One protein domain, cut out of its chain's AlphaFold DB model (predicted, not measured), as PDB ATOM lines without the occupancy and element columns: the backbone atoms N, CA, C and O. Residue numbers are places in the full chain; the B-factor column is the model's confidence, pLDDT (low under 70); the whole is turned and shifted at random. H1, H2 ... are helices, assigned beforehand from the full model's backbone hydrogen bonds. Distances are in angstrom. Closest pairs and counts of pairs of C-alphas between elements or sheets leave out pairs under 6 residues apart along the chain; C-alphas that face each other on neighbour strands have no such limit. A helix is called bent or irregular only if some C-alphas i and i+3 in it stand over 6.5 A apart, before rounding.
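AT A GLANCE: This is residues 121 to 159 and 182 to 296 of the 306 residues of an uncharacterized protein of Sphingomonas hengshuiensis (UniProt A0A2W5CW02). The long helix H3 lies side by side with H6, the kinked helix H5 packs slantwise on both of them, and H4 folds back beside H5, making a four-helix bundle of H3, H4, H5 and H6. H1 packs on H5, while residues 146 to 159, which include H2, stick out as an arm that touches no helix. The printed part has 154 residues with six named helices, H1 to H6 in chain order, and no named strand; its class is all helix. It is only just loose, close to compact, with a radius of gyration of the C-alphas of 18.0 A. The C-alphas span 67 by 31 by 31 A, and without the arm the body spans 55 by 33 by 30 A.

IN THESE COORDINATES: The longest helix, H3, covers residues 183 to 213 and measures 45.0 A from C-alpha 183 at (13.216, -29.209, -18.320) to C-alpha 213 at (-29.005, -16.370, -9.533). H6, residues 273 to 295, is 33.1 A long and ends with C-alpha 295 at (-27.404, -26.736, -0.833). H5, residues 246 to 266, is 29.4 A long. It has a kink of 57 degrees near residue 253 and is irregular, with C-alphas 250 and 253 standing 8.0 A apart. H4 is residues 234 to 244, H1 residues 121 to 129 and H2 residues 150 to 158.

HOW THE PARTS SIT: H3 and H6 touch at a shallow tilt of 25 degrees and run the same way; their closest C-alphas, of Val 205 and Leu 287, are 5.8 A apart. H5 is the hub, touching four helices. Its residues 259 to 266 alone touch residues 195 to 202 of H3, closest at the C-alphas of Ala 265 and Ser 195, 5.6 A. H5 and H6 form a helical hairpin at a steep tilt of 41 degrees, with the C-alphas of Phe 258 and Ala 279 closest at 5.0 A. H4 and H5 form another at a shallow tilt of 12 degrees, closest at the C-alphas of Met 242 and Leu 248, 5.1 A. H3 touches H4 with residues 206 to 213 alone, closest at the C-alphas of Leu 213 and Ala 241, 6.2 A. H1 touches residues 250 to 257 of H5 at a steep tilt of 52 degrees, closest at the C-alphas of Ala 126 and Ser 254, 4.1 A. Every O i to N i+4 pair is within hydrogen-bond range in H1, H2, H3, H4 and H6; in H5 it is 12 of 17.

THE WHOLE: The C-alphas of Phe 159 and Gly 224, the two farthest apart, are 68.7 A apart. Residues 160 to 181 are not printed, and C-alphas 159 and 182 are 20.9 A apart across this cut. The links H1 to H2 and H3 to H4 are long, with 20 residues each; in the second, residues 221 to 222 pair antiparallel with residues 225 to 226. The mean pLDDT of the printed part is 81.4, and it is under 70 at residues 138 to 159, 182 to 186 and 296.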
ATOM      1  N   GLU A 121      -1.263  -6.989  -2.493       87.75
ATOM      2  CA  GLU A 121      -2.211  -6.697  -1.409       87.75
ATOM      3  C   GLU A 121      -3.618  -7.259  -1.684       87.75
ATOM      4  O   GLU A 121      -4.246  -7.824  -0.793       87.75
ATOM      5  N   GLN A 122      -4.098  -7.185  -2.933       88.62
ATOM      6  CA  GLN A 122      -5.398  -7.752  -3.319       88.62
ATOM      7  C   GLN A 122      -5.366  -9.279  -3.328       88.62
ATOM      8  O   GLN A 122      -6.352  -9.919  -2.973       88.62
ATOM      9  N   VAL A 123      -4.238  -9.874  -3.723       88.06
ATOM     10  CA  VAL A 123      -4.057 -11.332  -3.698       88.06
ATOM     11  C   VAL A 123      -4.071 -11.854  -2.260       88.06
ATOM     12  O   VAL A 123      -4.709 -12.866  -1.982       88.06
ATOM     13  N   GLU A 124      -3.411 -11.153  -1.340       86.88
ATOM     14  CA  GLU A 124      -3.395 -11.499   0.082       86.88
ATOM     15  C   GLU A 124      -4.773 -11.319   0.732       86.88
ATOM     16  O   GLU A 124      -5.218 -12.207   1.461       86.88
ATOM     17  N   ALA A 125      -5.483 -10.231   0.410       88.44
ATOM     18  CA  ALA A 125      -6.859 -10.013   0.853       88.44
ATOM     19  C   ALA A 125      -7.791 -11.134   0.364       88.44
ATOM     20  O   ALA A 125      -8.450 -11.778   1.178       88.44
ATOM     21  N   ALA A 126      -7.761 -11.450  -0.934       87.44
ATOM     22  CA  ALA A 126      -8.514 -12.554  -1.527       87.44
ATOM     23  C   ALA A 126      -8.205 -13.906  -0.855       87.44
ATOM     24  O   ALA A 126      -9.098 -14.686  -0.525       87.44
ATOM     25  N   ALA A 127      -6.928 -14.198  -0.607       86.69
ATOM     26  CA  ALA A 127      -6.542 -15.435   0.064       86.69
ATOM     27  C   ALA A 127      -7.070 -15.502   1.510       86.69
ATOM     28  O   ALA A 127      -7.470 -16.580   1.962       86.69
ATOM     29  N   ALA A 128      -7.093 -14.369   2.219       89.50
ATOM     30  CA  ALA A 128      -7.595 -14.261   3.585       89.50
ATOM     31  C   ALA A 128      -9.126 -14.383   3.668       89.50
ATOM     32  O   ALA A 128      -9.620 -15.103   4.538       89.50
ATOM     33  N   GLU A 129      -9.869 -13.751   2.752       90.12
ATOM     34  CA  GLU A 129     -11.338 -13.844   2.655       90.12
ATOM     35  C   GLU A 129     -11.802 -15.303   2.589       90.12
ATOM     36  O   GLU A 129     -12.786 -15.706   3.214       90.12
ATOM     37  N   VAL A 130     -11.051 -16.110   1.850       87.81
ATOM     38  CA  VAL A 130     -11.451 -17.457   1.469       87.81
ATOM     39  C   VAL A 130     -10.765 -18.533   2.339       87.81
ATOM     40  O   VAL A 130     -11.047 -19.723   2.211       87.81
ATOM     41  N   ALA A 131      -9.892 -18.131   3.276       86.94
ATOM     42  CA  ALA A 131      -9.064 -18.992   4.136       86.94
ATOM     43  C   ALA A 131      -9.840 -20.048   4.939       86.94
ATOM     44  O   ALA A 131      -9.360 -21.171   5.094       86.94
ATOM     45  N   GLY A 132     -11.026 -19.691   5.438       83.12
ATOM     46  CA  GLY A 132     -11.867 -20.559   6.268       83.12
ATOM     47  C   GLY A 132     -12.783 -21.508   5.490       83.12
ATOM     48  O   GLY A 132     -13.544 -22.255   6.104       83.12
ATOM     49  N   VAL A 133     -12.754 -21.477   4.155       85.56
ATOM     50  CA  VAL A 133     -13.629 -22.303   3.321       85.56
ATOM     51  C   VAL A 133     -12.912 -23.588   2.923       85.56
ATOM     52  O   VAL A 133     -11.863 -23.565   2.276       85.56
ATOM     53  N   GLU A 134     -13.502 -24.725   3.287       81.44
ATOM     54  CA  GLU A 134     -13.029 -26.034   2.839       81.44
ATOM     55  C   GLU A 134     -13.163 -26.172   1.310       81.44
ATOM     56  O   GLU A 134     -14.229 -25.861   0.761       81.44
ATOM     57  N   PRO A 135     -12.104 -26.622   0.611       79.69
ATOM     58  CA  PRO A 135     -12.169 -26.874  -0.821       79.69
ATOM     59  C   PRO A 135     -13.105 -28.054  -1.113       79.69
ATOM     60  O   PRO A 135     -13.185 -29.006  -0.337       79.69
ATOM     61  N   ILE A 136     -13.800 -28.005  -2.251       76.88
ATOM     62  CA  ILE A 136     -14.495 -29.187  -2.786       76.88
ATOM     63  C   ILE A 136     -13.442 -30.189  -3.254       76.88
ATOM     64  O   ILE A 136     -12.389 -29.767  -3.734       76.88
ATOM     65  N   ASP A 137     -13.748 -31.488  -3.146       74.06
ATOM     66  CA  ASP A 137     -12.903 -32.575  -3.645       74.06
ATOM     67  C   ASP A 137     -12.222 -32.196  -4.971       74.06
ATOM     68  O   ASP A 137     -12.904 -31.738  -5.905       74.06
ATOM     69  N   PRO A 138     -10.886 -32.354  -5.053       63.81
ATOM     70  CA  PRO A 138     -10.115 -31.897  -6.194       63.81
ATOM     71  C   PRO A 138     -10.689 -32.501  -7.468       63.81
ATOM     72  O   PRO A 138     -11.016 -33.689  -7.522       63.81
ATOM     73  N   ILE A 139     -10.826 -31.664  -8.500       60.81
ATOM     74  CA  ILE A 139     -11.329 -32.104  -9.800       60.81
ATOM     75  C   ILE A 139     -10.460 -33.289 -10.234       60.81
ATOM     76  O   ILE A 139      -9.240 -33.115 -10.305       60.81
ATOM     77  N   PRO A 140     -11.042 -34.473 -10.514       50.84
ATOM     78  CA  PRO A 140     -10.285 -35.576 -11.075       50.84
ATOM     79  C   PRO A 140      -9.812 -35.134 -12.458       50.84
ATOM     80  O   PRO A 140     -10.554 -35.167 -13.435       50.84
ATOM     81  N   VAL A 141      -8.586 -34.626 -12.510       54.53
ATOM     82  CA  VAL A 141      -7.833 -34.462 -13.747       54.53
ATOM     83  C   VAL A 141      -7.454 -35.876 -14.171       54.53
ATOM     84  O   VAL A 141      -7.081 -36.677 -13.309       54.53
ATOM     85  N   ASP A 142      -7.596 -36.208 -15.455       43.12
ATOM     86  CA  ASP A 142      -7.360 -37.567 -15.943       43.12
ATOM     87  C   ASP A 142      -6.071 -38.179 -15.345       43.12
ATOM     88  O   ASP A 142      -5.021 -37.521 -15.303       43.12
ATOM     89  N   PRO A 143      -6.110 -39.446 -14.883       42.50
ATOM     90  CA  PRO A 143      -5.064 -40.070 -14.067       42.50
ATOM     91  C   PRO A 143      -3.727 -40.290 -14.788       42.50
ATOM     92  O   PRO A 143      -2.806 -40.869 -14.215       42.50
ATOM     93  N   ILE A 144      -3.568 -39.792 -16.013       43.28
ATOM     94  CA  ILE A 144      -2.288 -39.807 -16.724       43.28
ATOM     95  C   ILE A 144      -1.217 -39.021 -15.931       43.28
ATOM     96  O   ILE A 144      -0.026 -39.273 -16.118       43.28
ATOM     97  N   LEU A 145      -1.600 -38.124 -15.004       47.75
ATOM     98  CA  LEU A 145      -0.663 -37.203 -14.333       47.75
ATOM     99  C   LEU A 145      -0.778 -37.083 -12.801       47.75
ATOM    100  O   LEU A 145       0.081 -36.450 -12.195       47.75
ATOM    101  N   ALA A 146      -1.742 -37.729 -12.135       40.97
ATOM    102  CA  ALA A 146      -1.859 -37.676 -10.666       40.97
ATOM    103  C   ALA A 146      -0.766 -38.477  -9.915       40.97
ATOM    104  O   ALA A 146      -0.654 -38.396  -8.695       40.97
ATOM    105  N   GLY A 147       0.053 -39.254 -10.631       40.00
ATOM    106  CA  GLY A 147       1.060 -40.151 -10.055       40.00
ATOM    107  C   GLY A 147       2.502 -39.803 -10.415       40.00
ATOM    108  O   GLY A 147       3.264 -40.713 -10.735       40.00
ATOM    109  N   LEU A 148       2.884 -38.524 -10.443       41.53
ATOM    110  CA  LEU A 148       4.252 -38.089 -10.744       41.53
ATOM    111  C   LEU A 148       4.715 -37.001  -9.769       41.53
ATOM    112  O   LEU A 148       4.719 -35.821 -10.100       41.53
ATOM    113  N   SER A 149       5.186 -37.421  -8.593       51.62
ATOM    114  CA  SER A 149       6.347 -36.754  -7.994       51.62
ATOM    115  C   SER A 149       7.531 -37.003  -8.946       51.62
ATOM    116  O   SER A 149       7.863 -38.172  -9.194       51.62
ATOM    117  N   PRO A 150       8.115 -35.963  -9.574       53.62
ATOM    118  CA  PRO A 150       9.201 -36.132 -10.540       53.62
ATOM    119  C   PRO A 150      10.440 -36.761  -9.904       53.62
ATOM    120  O   PRO A 150      11.134 -37.530 -10.561       53.62
ATOM    121  N   GLU A 151      10.680 -36.498  -8.620       50.25
ATOM    122  CA  GLU A 151      11.857 -36.983  -7.901       50.25
ATOM    123  C   GLU A 151      11.798 -38.502  -7.684       50.25
ATOM    124  O   GLU A 151      12.782 -39.191  -7.937       50.25
ATOM    125  N   ASP A 152      10.631 -39.066  -7.364       46.53
ATOM    126  CA  ASP A 152      10.514 -40.494  -7.036       46.53
ATOM    127  C   ASP A 152      10.610 -41.416  -8.260       46.53
ATOM    128  O   ASP A 152      11.106 -42.544  -8.158       46.53
ATOM    129  N   LYS A 153      10.174 -40.951  -9.441       52.22
ATOM    130  CA  LYS A 153      10.353 -41.708 -10.693       52.22
ATOM    131  C   LYS A 153      11.742 -41.532 -11.284       52.22
ATOM    132  O   LYS A 153      12.255 -42.500 -11.838       52.22
ATOM    133  N   LEU A 154      12.366 -40.360 -11.132       47.25
ATOM    134  CA  LEU A 154      13.757 -40.169 -11.543       47.25
ATOM    135  C   LEU A 154      14.694 -40.995 -10.654       47.25
ATOM    136  O   LEU A 154      15.553 -41.693 -11.172       47.25
ATOM    137  N   ILE A 155      14.487 -41.006  -9.335       47.69
ATOM    138  CA  ILE A 155      15.298 -41.784  -8.390       47.69
ATOM    139  C   ILE A 155      15.099 -43.293  -8.609       47.69
ATOM    140  O   ILE A 155      16.088 -44.017  -8.686       47.69
ATOM    141  N   ASN A 156      13.872 -43.788  -8.821       46.75
ATOM    142  CA  ASN A 156      13.661 -45.208  -9.148       46.75
ATOM    143  C   ASN A 156      14.168 -45.610 -10.545       46.75
ATOM    144  O   ASN A 156      14.585 -46.752 -10.730       46.75
ATOM    145  N   ALA A 157      14.152 -44.702 -11.526       54.69
ATOM    146  CA  ALA A 157      14.687 -44.965 -12.865       54.69
ATOM    147  C   ALA A 157      16.225 -44.877 -12.920       54.69
ATOM    148  O   ALA A 157      16.851 -45.620 -13.673       54.69
ATOM    149  N   ILE A 158      16.837 -44.007 -12.109       48.06
ATOM    150  CA  ILE A 158      18.295 -43.813 -12.025       48.06
ATOM    151  C   ILE A 158      18.947 -44.870 -11.123       48.06
ATOM    152  O   ILE A 158      20.005 -45.398 -11.463       48.06
ATOM    153  N   PHE A 159      18.321 -45.216  -9.995       46.06
ATOM    154  CA  PHE A 159      18.872 -46.139  -8.994       46.06
ATOM    155  C   PHE A 159      18.221 -47.519  -9.001       46.06
ATOM    156  O   PHE A 159      18.350 -48.236  -8.009       46.06
ATOM    157  N   ASP A 182      13.628 -31.630 -22.364       56.69
ATOM    158  CA  ASP A 182      14.133 -30.362 -21.863       56.69
ATOM    159  C   ASP A 182      13.281 -29.991 -20.643       56.69
ATOM    160  O   ASP A 182      12.051 -30.100 -20.655       56.69
ATOM    161  N   ILE A 183      13.924 -29.616 -19.539       56.50
ATOM    162  CA  ILE A 183      13.216 -29.209 -18.320       56.50
ATOM    163  C   ILE A 183      12.246 -28.061 -18.656       56.50
ATOM    164  O   ILE A 183      11.185 -27.945 -18.038       56.50
ATOM    165  N   ASN A 184      12.565 -27.273 -19.688       62.03
ATOM    166  CA  ASN A 184      11.668 -26.280 -20.268       62.03
ATOM    167  C   ASN A 184      10.389 -26.894 -20.860       62.03
ATOM    168  O   ASN A 184       9.307 -26.437 -20.502       62.03
ATOM    169  N   ASP A 185      10.472 -27.967 -21.651       66.62
ATOM    170  CA  ASP A 185       9.300 -28.649 -22.224       66.62
ATOM    171  C   ASP A 185       8.389 -29.222 -21.127       66.62
ATOM    172  O   ASP A 185       7.162 -29.143 -21.209       66.62
ATOM    173  N   ILE A 186       8.974 -29.765 -20.052       64.62
ATOM    174  CA  ILE A 186       8.212 -30.263 -18.894       64.62
ATOM    175  C   ILE A 186       7.456 -29.115 -18.216       64.62
ATOM    176  O   ILE A 186       6.285 -29.269 -17.849       64.62
ATOM    177  N   ASN A 187       8.111 -27.966 -18.048       71.25
ATOM    178  CA  ASN A 187       7.507 -26.785 -17.442       71.25
ATOM    179  C   ASN A 187       6.407 -26.186 -18.327       71.25
ATOM    180  O   ASN A 187       5.361 -25.798 -17.802       71.25
ATOM    181  N   GLU A 188       6.582 -26.171 -19.650       72.81
ATOM    182  CA  GLU A 188       5.548 -25.723 -20.585       72.81
ATOM    183  C   GLU A 188       4.329 -26.645 -20.577       72.81
ATOM    184  O   GLU A 188       3.200 -26.172 -20.427       72.81
ATOM    185  N   ILE A 189       4.535 -27.965 -20.634       72.69
ATOM    186  CA  ILE A 189       3.444 -28.948 -20.539       72.69
ATOM    187  C   ILE A 189       2.680 -28.771 -19.223       72.69
ATOM    188  O   ILE A 189       1.446 -28.780 -19.211       72.69
ATOM    189  N   ARG A 190       3.395 -28.567 -18.110       77.50
ATOM    190  CA  ARG A 190       2.784 -28.326 -16.798       77.50
ATOM    191  C   ARG A 190       1.993 -27.015 -16.772       77.50
ATOM    192  O   ARG A 190       0.891 -26.982 -16.224       77.50
ATOM    193  N   LYS A 191       2.526 -25.944 -17.367       78.62
ATOM    194  CA  LYS A 191       1.849 -24.642 -17.464       78.62
ATOM    195  C   LYS A 191       0.547 -24.756 -18.260       78.62
ATOM    196  O   LYS A 191      -0.472 -24.254 -17.797       78.62
ATOM    197  N   ILE A 192       0.565 -25.468 -19.390       75.75
ATOM    198  CA  ILE A 192      -0.620 -25.731 -20.226       75.75
ATOM    199  C   ILE A 192      -1.698 -26.488 -19.438       75.75
ATOM    200  O   ILE A 192      -2.870 -26.128 -19.472       75.75
ATOM    201  N   GLN A 193      -1.316 -27.517 -18.683       82.88
ATOM    202  CA  GLN A 193      -2.274 -28.293 -17.883       82.88
ATOM    203  C   GLN A 193      -2.923 -27.463 -16.777       82.88
ATOM    204  O   GLN A 193      -4.100 -27.624 -16.453       82.88
ATOM    205  N   ILE A 194      -2.151 -26.567 -16.171       87.56
ATOM    206  CA  ILE A 194      -2.641 -25.716 -15.095       87.56
ATOM    207  C   ILE A 194      -3.534 -24.606 -15.642       87.56
ATOM    208  O   ILE A 194      -4.579 -24.344 -15.046       87.56
ATOM    209  N   SER A 195      -3.197 -23.998 -16.782       85.50
ATOM    210  CA  SER A 195      -4.091 -23.034 -17.431       85.50
ATOM    211  C   SER A 195      -5.411 -23.686 -17.861       85.50
ATOM    212  O   SER A 195      -6.475 -23.096 -17.659       85.50
ATOM    213  N   GLU A 196      -5.379 -24.934 -18.339       84.56
ATOM    214  CA  GLU A 196      -6.578 -25.727 -18.627       84.56
ATOM    215  C   GLU A 196      -7.429 -25.953 -17.366       84.56
ATOM    216  O   GLU A 196      -8.638 -25.694 -17.371       84.56
ATOM    217  N   ARG A 197      -6.811 -26.349 -16.245       88.69
ATOM    218  CA  ARG A 197      -7.515 -26.513 -14.961       88.69
ATOM    219  C   ARG A 197      -8.163 -25.209 -14.492       88.69
ATOM    220  O   ARG A 197      -9.306 -25.235 -14.032       88.69
ATOM    221  N   VAL A 198      -7.478 -24.074 -14.639       91.12
ATOM    222  CA  VAL A 198      -8.026 -22.743 -14.323       91.12
ATOM    223  C   VAL A 198      -9.235 -22.419 -15.210       91.12
ATOM    224  O   VAL A 198     -10.256 -21.942 -14.706       91.12
ATOM    225  N   ALA A 199      -9.181 -22.727 -16.509       86.44
ATOM    226  CA  ALA A 199     -10.305 -22.520 -17.423       86.44
ATOM    227  C   ALA A 199     -11.529 -23.381 -17.052       86.44
ATOM    228  O   ALA A 199     -12.661 -22.887 -17.033       86.44
ATOM    229  N   ILE A 200     -11.313 -24.649 -16.686       84.69
ATOM    230  CA  ILE A 200     -12.376 -25.549 -16.210       84.69
ATOM    231  C   ILE A 200     -12.995 -25.019 -14.910       84.69
ATOM    232  O   ILE A 200     -14.225 -24.968 -14.786       84.69
ATOM    233  N   LEU A 201     -12.165 -24.593 -13.951       90.00
ATOM    234  CA  LEU A 201     -12.624 -23.999 -12.693       90.00
ATOM    235  C   LEU A 201     -13.483 -22.762 -12.943       90.00
ATOM    236  O   LEU A 201     -14.569 -22.652 -12.372       90.00
ATOM    237  N   ARG A 202     -13.060 -21.878 -13.851       93.62
ATOM    238  CA  ARG A 202     -13.821 -20.681 -14.226       93.62
ATOM    239  C   ARG A 202     -15.227 -21.030 -14.695       93.62
ATOM    240  O   ARG A 202     -16.198 -20.490 -14.168       93.62
ATOM    241  N   LEU A 203     -15.353 -21.964 -15.641       87.56
ATOM    242  CA  LEU A 203     -16.656 -22.394 -16.160       87.56
ATOM    243  C   LEU A 203     -17.559 -22.962 -15.059       87.56
ATOM    244  O   LEU A 203     -18.780 -22.782 -15.096       87.56
ATOM    245  N   ARG A 204     -16.977 -23.655 -14.077       90.69
ATOM    246  CA  ARG A 204     -17.723 -24.227 -12.956       90.69
ATOM    247  C   ARG A 204     -18.193 -23.147 -11.982       90.69
ATOM    248  O   ARG A 204     -19.367 -23.166 -11.621       90.69
ATOM    249  N   VAL A 205     -17.336 -22.186 -11.628       93.62
ATOM    250  CA  VAL A 205     -17.702 -21.042 -10.773       93.62
ATOM    251  C   VAL A 205     -18.818 -20.226 -11.425       93.62
ATOM    252  O   VAL A 205     -19.831 -19.951 -10.786       93.62
ATOM    253  N   GLU A 206     -18.702 -19.909 -12.719       92.38
ATOM    254  CA  GLU A 206     -19.756 -19.193 -13.455       92.38
ATOM    255  C   GLU A 206     -21.078 -19.971 -13.477       92.38
ATOM    256  O   GLU A 206     -22.156 -19.382 -13.378       92.38
ATOM    257  N   ARG A 207     -21.020 -21.301 -13.609       90.31
ATOM    258  CA  ARG A 207     -22.211 -22.155 -13.581       90.31
ATOM    259  C   ARG A 207     -22.895 -22.126 -12.219       90.31
ATOM    260  O   ARG A 207     -24.119 -22.024 -12.191       90.31
ATOM    261  N   GLU A 208     -22.143 -22.219 -11.125       91.12
ATOM    262  CA  GLU A 208     -22.713 -22.155  -9.775       91.12
ATOM    263  C   GLU A 208     -23.278 -20.765  -9.461       91.12
ATOM    264  O   GLU A 208     -24.405 -20.670  -8.984       91.12
ATOM    265  N   LEU A 209     -22.596 -19.684  -9.860       93.31
ATOM    266  CA  LEU A 209     -23.153 -18.326  -9.778       93.31
ATOM    267  C   LEU A 209     -24.480 -18.210 -10.541       93.31
ATOM    268  O   LEU A 209     -25.458 -17.673 -10.026       93.31
ATOM    269  N   LYS A 210     -24.558 -18.758 -11.761       91.38
ATOM    270  CA  LYS A 210     -25.802 -18.770 -12.549       91.38
ATOM    271  C   LYS A 210     -26.902 -19.611 -11.907       91.38
ATOM    272  O   LYS A 210     -28.070 -19.251 -12.032       91.38
ATOM    273  N   ARG A 211     -26.561 -20.729 -11.258       90.00
ATOM    274  CA  ARG A 211     -27.523 -21.560 -10.512       90.00
ATOM    275  C   ARG A 211     -28.106 -20.787  -9.339       90.00
ATOM    276  O   ARG A 211     -29.324 -20.748  -9.212       90.00
ATOM    277  N   LEU A 212     -27.247 -20.124  -8.577       92.06
ATOM    278  CA  LEU A 212     -27.602 -19.294  -7.432       92.06
ATOM    279  C   LEU A 212     -28.455 -18.076  -7.835       92.06
ATOM    280  O   LEU A 212     -29.429 -17.754  -7.173       92.06
ATOM    281  N   LEU A 213     -28.192 -17.471  -8.997       91.75
ATOM    282  CA  LEU A 213     -29.005 -16.370  -9.533       91.75
ATOM    283  C   LEU A 213     -30.307 -16.805 -10.223       91.75
ATOM    284  O   LEU A 213     -31.157 -15.962 -10.519       91.75
ATOM    285  N   LYS A 214     -30.485 -18.095 -10.526       90.62
ATOM    286  CA  LYS A 214     -31.631 -18.594 -11.304       90.62
ATOM    287  C   LYS A 214     -32.994 -18.295 -10.654       90.62
ATOM    288  O   LYS A 214     -33.875 -17.865 -11.404       90.62
ATOM    289  N   PRO A 215     -33.196 -18.457  -9.328       89.38
ATOM    290  CA  PRO A 215     -34.451 -18.086  -8.662       89.38
ATOM    291  C   PRO A 215     -34.777 -16.592  -8.812       89.38
ATOM    292  O   PRO A 215     -35.930 -16.210  -9.001       89.38
ATOM    293  N   HIS A 216     -33.744 -15.749  -8.846       87.75
ATOM    294  CA  HIS A 216     -33.854 -14.293  -8.931       87.75
ATOM    295  C   HIS A 216     -33.719 -13.745 -10.362       87.75
ATOM    296  O   HIS A 216     -33.622 -12.539 -10.573       87.75
ATOM    297  N   ALA A 217     -33.760 -14.591 -11.397       85.38
ATOM    298  CA  ALA A 217     -33.492 -14.164 -12.774       85.38
ATOM    299  C   ALA A 217     -34.428 -13.047 -13.288       85.38
ATOM    300  O   ALA A 217     -34.051 -12.302 -14.190       85.38
ATOM    301  N   LYS A 218     -35.642 -12.917 -12.727       83.75
ATOM    302  CA  LYS A 218     -36.597 -11.846 -13.072       83.75
ATOM    303  C   LYS A 218     -36.252 -10.494 -12.435       83.75
ATOM    304  O   LYS A 218     -36.612  -9.468 -13.005       83.75
ATOM    305  N   SER A 219     -35.594 -10.485 -11.274       83.88
ATOM    306  CA  SER A 219     -35.202  -9.265 -10.552       83.88
ATOM    307  C   SER A 219     -33.806  -8.771 -10.937       83.88
ATOM    308  O   SER A 219     -33.490  -7.605 -10.709       83.88
ATOM    309  N   VAL A 220     -32.982  -9.616 -11.565       84.12
ATOM    310  CA  VAL A 220     -31.667  -9.209 -12.072       84.12
ATOM    311  C   VAL A 220     -31.832  -8.247 -13.252       84.12
ATOM    312  O   VAL A 220     -32.301  -8.614 -14.336       84.12
ATOM    313  N   THR A 221     -31.411  -6.999 -13.041       81.19
ATOM    314  CA  THR A 221     -31.410  -5.950 -14.062       81.19
ATOM    315  C   THR A 221     -29.991  -5.475 -14.357       81.19
ATOM    316  O   THR A 221     -29.154  -5.372 -13.466       81.19
ATOM    317  N   MET A 222     -29.726  -5.178 -15.626       77.88
ATOM    318  CA  MET A 222     -28.479  -4.595 -16.116       77.88
ATOM    319  C   MET A 222     -28.846  -3.319 -16.865       77.88
ATOM    320  O   MET A 222     -29.684  -3.348 -17.772       77.88
ATOM    321  N   ASN A 223     -28.277  -2.181 -16.460       79.94
ATOM    322  CA  ASN A 223     -28.612  -0.862 -17.017       79.94
ATOM    323  C   ASN A 223     -30.132  -0.580 -17.025       79.94
ATOM    324  O   ASN A 223     -30.681  -0.062 -17.999       79.94
ATOM    325  N   GLY A 224     -30.831  -0.993 -15.961       79.12
ATOM    326  CA  GLY A 224     -32.278  -0.810 -15.802       79.12
ATOM    327  C   GLY A 224     -33.160  -1.728 -16.659       79.12
ATOM    328  O   GLY A 224     -34.373  -1.537 -16.689       79.12
ATOM    329  N   ARG A 225     -32.594  -2.722 -17.360       80.94
ATOM    330  CA  ARG A 225     -33.357  -3.697 -18.160       80.94
ATOM    331  C   ARG A 225     -33.228  -5.113 -17.591       80.94
ATOM    332  O   ARG A 225     -32.126  -5.494 -17.197       80.94
ATOM    333  N   PRO A 226     -34.309  -5.917 -17.575       77.62
ATOM    334  CA  PRO A 226     -34.245  -7.305 -17.128       77.62
ATOM    335  C   PRO A 226     -33.398  -8.137 -18.093       77.62
ATOM    336  O   PRO A 226     -33.558  -8.052 -19.316       77.62
ATOM    337  N   VAL A 227     -32.494  -8.953 -17.552       80.50
ATOM    338  CA  VAL A 227     -31.544  -9.709 -18.375       80.50
ATOM    339  C   VAL A 227     -32.121 -11.054 -18.782       80.50
ATOM    340  O   VAL A 227     -32.420 -11.920 -17.961       80.50
ATOM    341  N   LYS A 228     -32.242 -11.279 -20.094       73.12
ATOM    342  CA  LYS A 228     -32.644 -12.584 -20.621       73.12
ATOM    343  C   LYS A 228     -31.493 -13.583 -20.452       73.12
ATOM    344  O   LYS A 228     -30.385 -13.344 -20.921       73.12
ATOM    345  N   ARG A 229     -31.790 -14.740 -19.849       71.69
ATOM    346  CA  ARG A 229     -30.896 -15.914 -19.735       71.69
ATOM    347  C   ARG A 229     -29.628 -15.729 -18.879       71.69
ATOM    348  O   ARG A 229     -28.706 -16.522 -19.042       71.69
ATOM    349  N   LEU A 230     -29.576 -14.738 -17.977       82.12
ATOM    350  CA  LEU A 230     -28.411 -14.489 -17.100       82.12
ATOM    351  C   LEU A 230     -27.076 -14.434 -17.877       82.12
ATOM    352  O   LEU A 230     -26.038 -14.886 -17.393       82.12
ATOM    353  N   ASN A 231     -27.105 -13.923 -19.114       82.19
ATOM    354  CA  ASN A 231     -25.901 -13.745 -19.922       82.19
ATOM    355  C   ASN A 231     -25.231 -12.418 -19.547       82.19
ATOM    356  O   ASN A 231     -25.304 -11.439 -20.285       82.19
ATOM    357  N   LEU A 232     -24.684 -12.394 -18.337       85.06
ATOM    358  CA  LEU A 232     -24.062 -11.238 -17.708       85.06
ATOM    359  C   LEU A 232     -22.538 -11.411 -17.717       85.06
ATOM    360  O   LEU A 232     -22.056 -12.542 -17.579       85.06
ATOM    361  N   PRO A 233     -21.763 -10.320 -17.827       88.31
ATOM    362  CA  PRO A 233     -20.339 -10.366 -17.521       88.31
ATOM    363  C   PRO A 233     -20.125 -10.788 -16.058       88.31
ATOM    364  O   PRO A 233     -20.954 -10.510 -15.190       88.31
ATOM    365  N   TYR A 234     -18.999 -11.449 -15.766       90.00
ATOM    366  CA  TYR A 234     -18.750 -12.040 -14.442       90.00
ATOM    367  C   TYR A 234     -18.878 -11.030 -13.295       90.00
ATOM    368  O   TYR A 234     -19.470 -11.357 -12.275       90.00
ATOM    369  N   ARG A 235     -18.423  -9.782 -13.483       90.44
ATOM    370  CA  ARG A 235     -18.539  -8.721 -12.467       90.44
ATOM    371  C   ARG A 235     -19.983  -8.435 -12.084       90.44
ATOM    372  O   ARG A 235     -20.289  -8.255 -10.908       90.44
ATOM    373  N   GLU A 236     -20.873  -8.409 -13.068       91.69
ATOM    374  CA  GLU A 236     -22.294  -8.177 -12.831       91.69
ATOM    375  C   GLU A 236     -22.957  -9.404 -12.210       91.69
ATOM    376  O   GLU A 236     -23.787  -9.243 -11.323       91.69
ATOM    377  N   MET A 237     -22.553 -10.623 -12.597       92.94
ATOM    378  CA  MET A 237     -23.016 -11.845 -11.924       92.94
ATOM    379  C   MET A 237     -22.618 -11.857 -10.449       92.94
ATOM    380  O   MET A 237     -23.456 -12.128  -9.599       92.94
ATOM    381  N   VAL A 238     -21.360 -11.540 -10.143       94.69
ATOM    382  CA  VAL A 238     -20.843 -11.495  -8.771       94.69
ATOM    383  C   VAL A 238     -21.556 -10.407  -7.969       94.69
ATOM    384  O   VAL A 238     -22.056 -10.680  -6.883       94.69
ATOM    385  N   THR A 239     -21.696  -9.202  -8.532       94.06
ATOM    386  CA  THR A 239     -22.408  -8.091  -7.876       94.06
ATOM    387  C   THR A 239     -23.873  -8.441  -7.612       94.06
ATOM    388  O   THR A 239     -24.379  -8.196  -6.520       94.06
ATOM    389  N   ALA A 240     -24.558  -9.049  -8.585       92.88
ATOM    390  CA  ALA A 240     -25.932  -9.507  -8.409       92.88
ATOM    391  C   ALA A 240     -26.019 -10.607  -7.341       92.88
ATOM    392  O   ALA A 240     -26.893 -10.548  -6.481       92.88
ATOM    393  N   ALA A 241     -25.101 -11.578  -7.361       93.94
ATOM    394  CA  ALA A 241     -25.075 -12.677  -6.399       93.94
ATOM    395  C   ALA A 241     -24.875 -12.160  -4.970       93.94
ATOM    396  O   ALA A 241     -25.598 -12.581  -4.076       93.94
ATOM    397  N   MET A 242     -23.981 -11.189  -4.768       95.00
ATOM    398  CA  MET A 242     -23.791 -10.512  -3.478       95.00
ATOM    399  C   MET A 242     -25.023  -9.726  -3.022       95.00
ATOM    400  O   MET A 242     -25.245  -9.595  -1.823       95.00
ATOM    401  N   GLY A 243     -25.825  -9.211  -3.958       93.06
ATOM    402  CA  GLY A 243     -27.078  -8.526  -3.644       93.06
ATOM    403  C   GLY A 243     -28.157  -9.457  -3.083       93.06
ATOM    404  O   GLY A 243     -28.931  -9.033  -2.229       93.06
ATOM    405  N   PHE A 244     -28.201 -10.716  -3.534       92.19
ATOM    406  CA  PHE A 244     -29.155 -11.720  -3.041       92.19
ATOM    407  C   PHE A 244     -28.604 -12.569  -1.890       92.19
ATOM    408  O   PHE A 244     -29.375 -13.045  -1.064       92.19
ATOM    409  N   HIS A 245     -27.283 -12.733  -1.807       93.38
ATOM    410  CA  HIS A 245     -26.613 -13.556  -0.803       93.38
ATOM    411  C   HIS A 245     -25.538 -12.730  -0.082       93.38
ATOM    412  O   HIS A 245     -24.388 -12.687  -0.531       93.38
ATOM    413  N   PRO A 246     -25.885 -12.088   1.054       92.38
ATOM    414  CA  PRO A 246     -24.962 -11.254   1.831       92.38
ATOM    415  C   PRO A 246     -23.709 -11.998   2.316       92.38
ATOM    416  O   PRO A 246     -22.662 -11.394   2.533       92.38
ATOM    417  N   GLU A 247     -23.786 -13.325   2.432       92.19
ATOM    418  CA  GLU A 247     -22.655 -14.205   2.758       92.19
ATOM    419  C   GLU A 247     -21.493 -14.081   1.754       92.19
ATOM    420  O   GLU A 247     -20.338 -14.311   2.106       92.19
ATOM    421  N   LEU A 248     -21.780 -13.673   0.510       93.50
ATOM    422  CA  LEU A 248     -20.781 -13.461  -0.541       93.50
ATOM    423  C   LEU A 248     -20.128 -12.075  -0.495       93.50
ATOM    424  O   LEU A 248     -19.149 -11.854  -1.204       93.50
ATOM    425  N   THR A 249     -20.658 -11.118   0.276       90.88
ATOM    426  CA  THR A 249     -20.199  -9.719   0.222       90.88
ATOM    427  C   THR A 249     -18.721  -9.572   0.595       90.88
ATOM    428  O   THR A 249     -18.027  -8.753   0.001       90.88
ATOM    429  N   GLY A 250     -18.223 -10.397   1.519       91.31
ATOM    430  CA  GLY A 250     -16.814 -10.417   1.927       91.31
ATOM    431  C   GLY A 250     -15.902 -11.275   1.048       91.31
ATOM    432  O   GLY A 250     -14.894 -11.738   1.552       91.31
ATOM    433  N   GLN A 251     -16.297 -11.591  -0.190       94.38
ATOM    434  CA  GLN A 251     -15.531 -12.442  -1.120       94.38
ATOM    435  C   GLN A 251     -15.258 -11.733  -2.453       94.38
ATOM    436  O   GLN A 251     -15.032 -12.367  -3.489       94.38
ATOM    437  N   ARG A 252     -15.400 -10.405  -2.480       94.06
ATOM    438  CA  ARG A 252     -15.371  -9.633  -3.725       94.06
ATOM    439  C   ARG A 252     -13.996  -9.652  -4.359       94.06
ATOM    440  O   ARG A 252     -13.902  -9.904  -5.562       94.06
ATOM    441  N   ASP A 253     -12.969  -9.453  -3.549       93.44
ATOM    442  CA  ASP A 253     -11.598  -9.435  -4.031       93.44
ATOM    443  C   ASP A 253     -11.198 -10.833  -4.509       93.44
ATOM    444  O   ASP A 253     -10.597 -10.975  -5.576       93.44
ATOM    445  N   SER A 254     -11.659 -11.880  -3.819       95.94
ATOM    446  CA  SER A 254     -11.495 -13.274  -4.245       95.94
ATOM    447  C   SER A 254     -12.051 -13.545  -5.642       95.94
ATOM    448  O   SER A 254     -11.352 -14.116  -6.486       95.94
ATOM    449  N   PHE A 255     -13.285 -13.117  -5.924       96.94
ATOM    450  CA  PHE A 255     -13.871 -13.261  -7.258       96.94
ATOM    451  C   PHE A 255     -13.129 -12.427  -8.307       96.94
ATOM    452  O   PHE A 255     -12.864 -12.930  -9.402       96.94
ATOM    453  N   ASP A 256     -12.793 -11.175  -7.997       94.81
ATOM    454  CA  ASP A 256     -12.141 -10.274  -8.948       94.81
ATOM    455  C   ASP A 256     -10.730 -10.760  -9.321       94.81
ATOM    456  O   ASP A 256     -10.389 -10.790 -10.510       94.81
ATOM    457  N   VAL A 257      -9.930 -11.205  -8.345       95.69
ATOM    458  CA  VAL A 257      -8.597 -11.787  -8.576       95.69
ATOM    459  C   VAL A 257      -8.716 -13.076  -9.390       95.69
ATOM    460  O   VAL A 257      -8.061 -13.207 -10.428       95.69
ATOM    461  N   PHE A 258      -9.594 -13.998  -8.982       97.06
ATOM    462  CA  PHE A 258      -9.805 -15.264  -9.682       97.06
ATOM    463  C   PHE A 258     -10.198 -15.059 -11.151       97.06
ATOM    464  O   PHE A 258      -9.550 -15.600 -12.050       97.06
ATOM    465  N   PHE A 259     -11.233 -14.257 -11.422       95.62
ATOM    466  CA  PHE A 259     -11.723 -14.053 -12.785       95.62
ATOM    467  C   PHE A 259     -10.748 -13.269 -13.658       95.62
ATOM    468  O   PHE A 259     -10.698 -13.515 -14.863       95.62
ATOM    469  N   ARG A 260      -9.945 -12.366 -13.082       94.25
ATOM    470  CA  ARG A 260      -8.887 -11.670 -13.824       94.25
ATOM    471  C   ARG A 260      -7.830 -12.654 -14.319       94.25
ATOM    472  O   ARG A 260      -7.547 -12.685 -15.516       94.25
ATOM    473  N   ILE A 261      -7.304 -13.493 -13.425       94.25
ATOM    474  CA  ILE A 261      -6.278 -14.486 -13.771       94.25
ATOM    475  C   ILE A 261      -6.848 -15.532 -14.733       94.25
ATOM    476  O   ILE A 261      -6.239 -15.830 -15.758       94.25
ATOM    477  N   ALA A 262      -8.045 -16.050 -14.454       93.12
ATOM    478  CA  ALA A 262      -8.678 -17.053 -15.300       93.12
ATOM    479  C   ALA A 262      -9.070 -16.516 -16.683       93.12
ATOM    480  O   ALA A 262      -9.056 -17.262 -17.663       93.12
ATOM    481  N   SER A 263      -9.420 -15.231 -16.790       91.19
ATOM    482  CA  SER A 263      -9.650 -14.590 -18.083       91.19
ATOM    483  C   SER A 263      -8.351 -14.481 -18.875       91.19
ATOM    484  O   SER A 263      -8.360 -14.836 -20.048       91.19
ATOM    485  N   ALA A 264      -7.249 -14.051 -18.258       89.81
ATOM    486  CA  ALA A 264      -5.952 -13.974 -18.933       89.81
ATOM    487  C   ALA A 264      -5.472 -15.357 -19.403       89.81
ATOM    488  O   ALA A 264      -5.139 -15.548 -20.571       89.81
ATOM    489  N   ALA A 265      -5.573 -16.367 -18.532       88.31
ATOM    490  CA  ALA A 265      -5.228 -17.747 -18.868       88.31
ATOM    491  C   ALA A 265      -6.052 -18.293 -20.052       88.31
ATOM    492  O   ALA A 265      -5.518 -19.004 -20.900       88.31
ATOM    493  N   ALA A 266      -7.341 -17.942 -20.141       82.31
ATOM    494  CA  ALA A 266      -8.220 -18.377 -21.228       82.31
ATOM    495  C   ALA A 266      -7.925 -17.701 -22.580       82.31
ATOM    496  O   ALA A 266      -8.236 -18.280 -23.617       82.31
ATOM    497  N   HIS A 267      -7.339 -16.499 -22.583       80.31
ATOM    498  CA  HIS A 267      -6.934 -15.799 -23.810       80.31
ATOM    499  C   HIS A 267      -5.511 -16.156 -24.261       80.31
ATOM    500  O   HIS A 267      -5.004 -15.544 -25.195       80.31
ATOM    501  N   ALA A 268      -4.894 -17.167 -23.637       74.44
ATOM    502  CA  ALA A 268      -3.513 -17.576 -23.879       74.44
ATOM    503  C   ALA A 268      -2.478 -16.465 -23.610       74.44
ATOM    504  O   ALA A 268      -1.380 -16.502 -24.164       74.44
ATOM    505  N   ASP A 269      -2.803 -15.514 -22.726       81.25
ATOM    506  CA  ASP A 269      -1.814 -14.565 -22.219       81.25
ATOM    507  C   ASP A 269      -0.756 -15.315 -21.393       81.25
ATOM    508  O   ASP A 269      -1.032 -16.344 -20.758       81.25
ATOM    509  N   GLU A 270       0.477 -14.803 -21.355       82.31
ATOM    510  CA  GLU A 270       1.515 -15.404 -20.518       82.31
ATOM    511  C   GLU A 270       1.265 -15.082 -19.041       82.31
ATOM    512  O   GLU A 270       1.749 -14.093 -18.498       82.31
ATOM    513  N   VAL A 271       0.526 -15.963 -18.368       87.38
ATOM    514  CA  VAL A 271       0.279 -15.861 -16.927       87.38
ATOM    515  C   VAL A 271       1.419 -16.536 -16.145       87.38
ATOM    516  O   VAL A 271       1.783 -17.678 -16.464       87.38
ATOM    517  N   PRO A 272       1.994 -15.881 -15.118       89.12
ATOM    518  CA  PRO A 272       2.963 -16.499 -14.218       89.12
ATOM    519  C   PRO A 272       2.387 -17.725 -13.501       89.12
ATOM    520  O   PRO A 272       1.219 -17.757 -13.121       89.12
ATOM    521  N   TYR A 273       3.231 -18.726 -13.256       87.56
ATOM    522  CA  TYR A 273       2.812 -19.978 -12.622       87.56
ATOM    523  C   TYR A 273       2.197 -19.772 -11.227       87.56
ATOM    524  O   TYR A 273       1.152 -20.342 -10.926       87.56
ATOM    525  N   SER A 274       2.788 -18.884 -10.421       88.50
ATOM    526  CA  SER A 274       2.278 -18.509  -9.093       88.50
ATOM    527  C   SER A 274       0.847 -17.976  -9.132       88.50
ATOM    528  O   SER A 274       0.049 -18.216  -8.227       88.50
ATOM    529  N   ASP A 275       0.510 -17.244 -10.192       92.75
ATOM    530  CA  ASP A 275      -0.789 -16.601 -10.321       92.75
ATOM    531  C   ASP A 275      -1.824 -17.648 -10.755       92.75
ATOM    532  O   ASP A 275      -2.944 -17.664 -10.248       92.75
ATOM    533  N   LEU A 276      -1.433 -18.608 -11.600       93.19
ATOM    534  CA  LEU A 276      -2.275 -19.759 -11.924       93.19
ATOM    535  C   LEU A 276      -2.568 -20.644 -10.700       93.19
ATOM    536  O   LEU A 276      -3.712 -21.053 -10.509       93.19
ATOM    537  N   GLU A 277      -1.572 -20.915  -9.852       91.56
ATOM    538  CA  GLU A 277      -1.775 -21.640  -8.587       91.56
ATOM    539  C   GLU A 277      -2.726 -20.884  -7.655       91.56
ATOM    540  O   GLU A 277      -3.651 -21.475  -7.094       91.56
ATOM    541  N   THR A 278      -2.556 -19.562  -7.561       93.44
ATOM    542  CA  THR A 278      -3.461 -18.677  -6.820       93.44
ATOM    543  C   THR A 278      -4.890 -18.784  -7.357       93.44
ATOM    544  O   THR A 278      -5.833 -18.936  -6.585       93.44
ATOM    545  N   ALA A 279      -5.076 -18.767  -8.678       95.75
ATOM    546  CA  ALA A 279      -6.396 -18.909  -9.284       95.75
ATOM    547  C   ALA A 279      -7.025 -20.284  -9.015       95.75
ATOM    548  O   ALA A 279      -8.229 -20.356  -8.773       95.75
ATOM    549  N   ILE A 280      -6.242 -21.368  -9.017       94.69
ATOM    550  CA  ILE A 280      -6.743 -22.697  -8.636       94.69
ATOM    551  C   ILE A 280      -7.229 -22.679  -7.187       94.69
ATOM    552  O   ILE A 280      -8.367 -23.061  -6.917       94.69
ATOM    553  N   TYR A 281      -6.392 -22.181  -6.278       94.81
ATOM    554  CA  TYR A 281      -6.694 -22.098  -4.853       94.81
ATOM    555  C   TYR A 281      -7.964 -21.286  -4.562       94.81
ATOM    556  O   TYR A 281      -8.855 -21.757  -3.851       94.81
ATOM    557  N   LEU A 282      -8.079 -20.088  -5.145       95.81
ATOM    558  CA  LEU A 282      -9.267 -19.246  -4.998       95.81
ATOM    559  C   LEU A 282     -10.496 -19.921  -5.622       95.81
ATOM    560  O   LEU A 282     -11.552 -19.985  -4.997       95.81
ATOM    561  N   GLY A 283     -10.361 -20.472  -6.831       95.56
ATOM    562  CA  GLY A 283     -11.461 -21.094  -7.565       95.56
ATOM    563  C   GLY A 283     -12.091 -22.282  -6.833       95.56
ATOM    564  O   GLY A 283     -13.315 -22.382  -6.770       95.56
ATOM    565  N   GLU A 284     -11.282 -23.165  -6.245       94.31
ATOM    566  CA  GLU A 284     -11.776 -24.342  -5.511       94.31
ATOM    567  C   GLU A 284     -12.555 -23.973  -4.249       94.31
ATOM    568  O   GLU A 284     -13.570 -24.599  -3.929       94.31
ATOM    569  N   ARG A 285     -12.128 -22.921  -3.552       94.25
ATOM    570  CA  ARG A 285     -12.801 -22.463  -2.338       94.25
ATOM    571  C   ARG A 285     -14.027 -21.616  -2.623       94.25
ATOM    572  O   ARG A 285     -15.048 -21.806  -1.970       94.25
ATOM    573  N   LEU A 286     -13.977 -20.756  -3.641       95.94
ATOM    574  CA  LEU A 286     -15.165 -20.058  -4.135       95.94
ATOM    575  C   LEU A 286     -16.243 -21.062  -4.558       95.94
ATOM    576  O   LEU A 286     -17.414 -20.873  -4.241       95.94
ATOM    577  N   LEU A 287     -15.860 -22.167  -5.207       94.25
ATOM    578  CA  LEU A 287     -16.786 -23.263  -5.493       94.25
ATOM    579  C   LEU A 287     -17.357 -23.895  -4.225       94.25
ATOM    580  O   LEU A 287     -18.569 -24.093  -4.157       94.25
ATOM    581  N   GLY A 288     -16.514 -24.195  -3.232       91.88
ATOM    582  CA  GLY A 288     -16.953 -24.725  -1.938       91.88
ATOM    583  C   GLY A 288     -18.000 -23.835  -1.289       91.88
ATOM    584  O   GLY A 288     -19.072 -24.311  -0.917       91.88
ATOM    585  N   LEU A 289     -17.744 -22.532  -1.256       93.88
ATOM    586  CA  LEU A 289     -18.672 -21.545  -0.731       93.88
ATOM    587  C   LEU A 289     -19.991 -21.534  -1.524       93.88
ATOM    588  O   LEU A 289     -21.059 -21.703  -0.937       93.88
ATOM    589  N   LEU A 290     -19.932 -21.417  -2.854       94.00
ATOM    590  CA  LEU A 290     -21.131 -21.387  -3.700       94.00
ATOM    591  C   LEU A 290     -21.971 -22.666  -3.568       94.00
ATOM    592  O   LEU A 290     -23.196 -22.591  -3.510       94.00
ATOM    593  N   SER A 291     -21.331 -23.835  -3.472       91.25
ATOM    594  CA  SER A 291     -22.030 -25.111  -3.293       91.25
ATOM    595  C   SER A 291     -22.775 -25.199  -1.961       91.25
ATOM    596  O   SER A 291     -23.895 -25.711  -1.933       91.25
ATOM    597  N   LYS A 292     -22.202 -24.647  -0.880       91.00
ATOM    598  CA  LYS A 292     -22.835 -24.603   0.446       91.00
ATOM    599  C   LYS A 292     -24.110 -23.769   0.401       91.00
ATOM    600  O   LYS A 292     -25.151 -24.250   0.842       91.00
ATOM    601  N   ILE A 293     -24.059 -22.596  -0.231       89.44
ATOM    602  CA  ILE A 293     -25.231 -21.723  -0.386       89.44
ATOM    603  C   ILE A 293     -26.323 -22.405  -1.217       89.44
ATOM    604  O   ILE A 293     -27.485 -22.402  -0.828       89.44
ATOM    605  N   VAL A 294     -25.961 -23.032  -2.342       82.50
ATOM    606  CA  VAL A 294     -26.930 -23.727  -3.212       82.50
ATOM    607  C   VAL A 294     -27.581 -24.932  -2.515       82.50
ATOM    608  O   VAL A 294     -28.706 -25.292  -2.852       82.50
ATOM    609  N   SER A 295     -26.895 -25.565  -1.560       73.31
ATOM    610  CA  SER A 295     -27.404 -26.736  -0.833       73.31
ATOM    611  C   SER A 295     -28.363 -26.419   0.318       73.31
ATOM    612  O   SER A 295     -29.011 -27.335   0.827       73.31
ATOM    613  N   LEU A 296     -28.474 -25.152   0.730       63.56
ATOM    614  CA  LEU A 296     -29.435 -24.756   1.754       63.56
ATOM    615  C   LEU A 296     -30.857 -24.871   1.173       63.56
ATOM    616  O   LEU A 296     -31.108 -24.344   0.086       63.56
TER     617      LEU A 296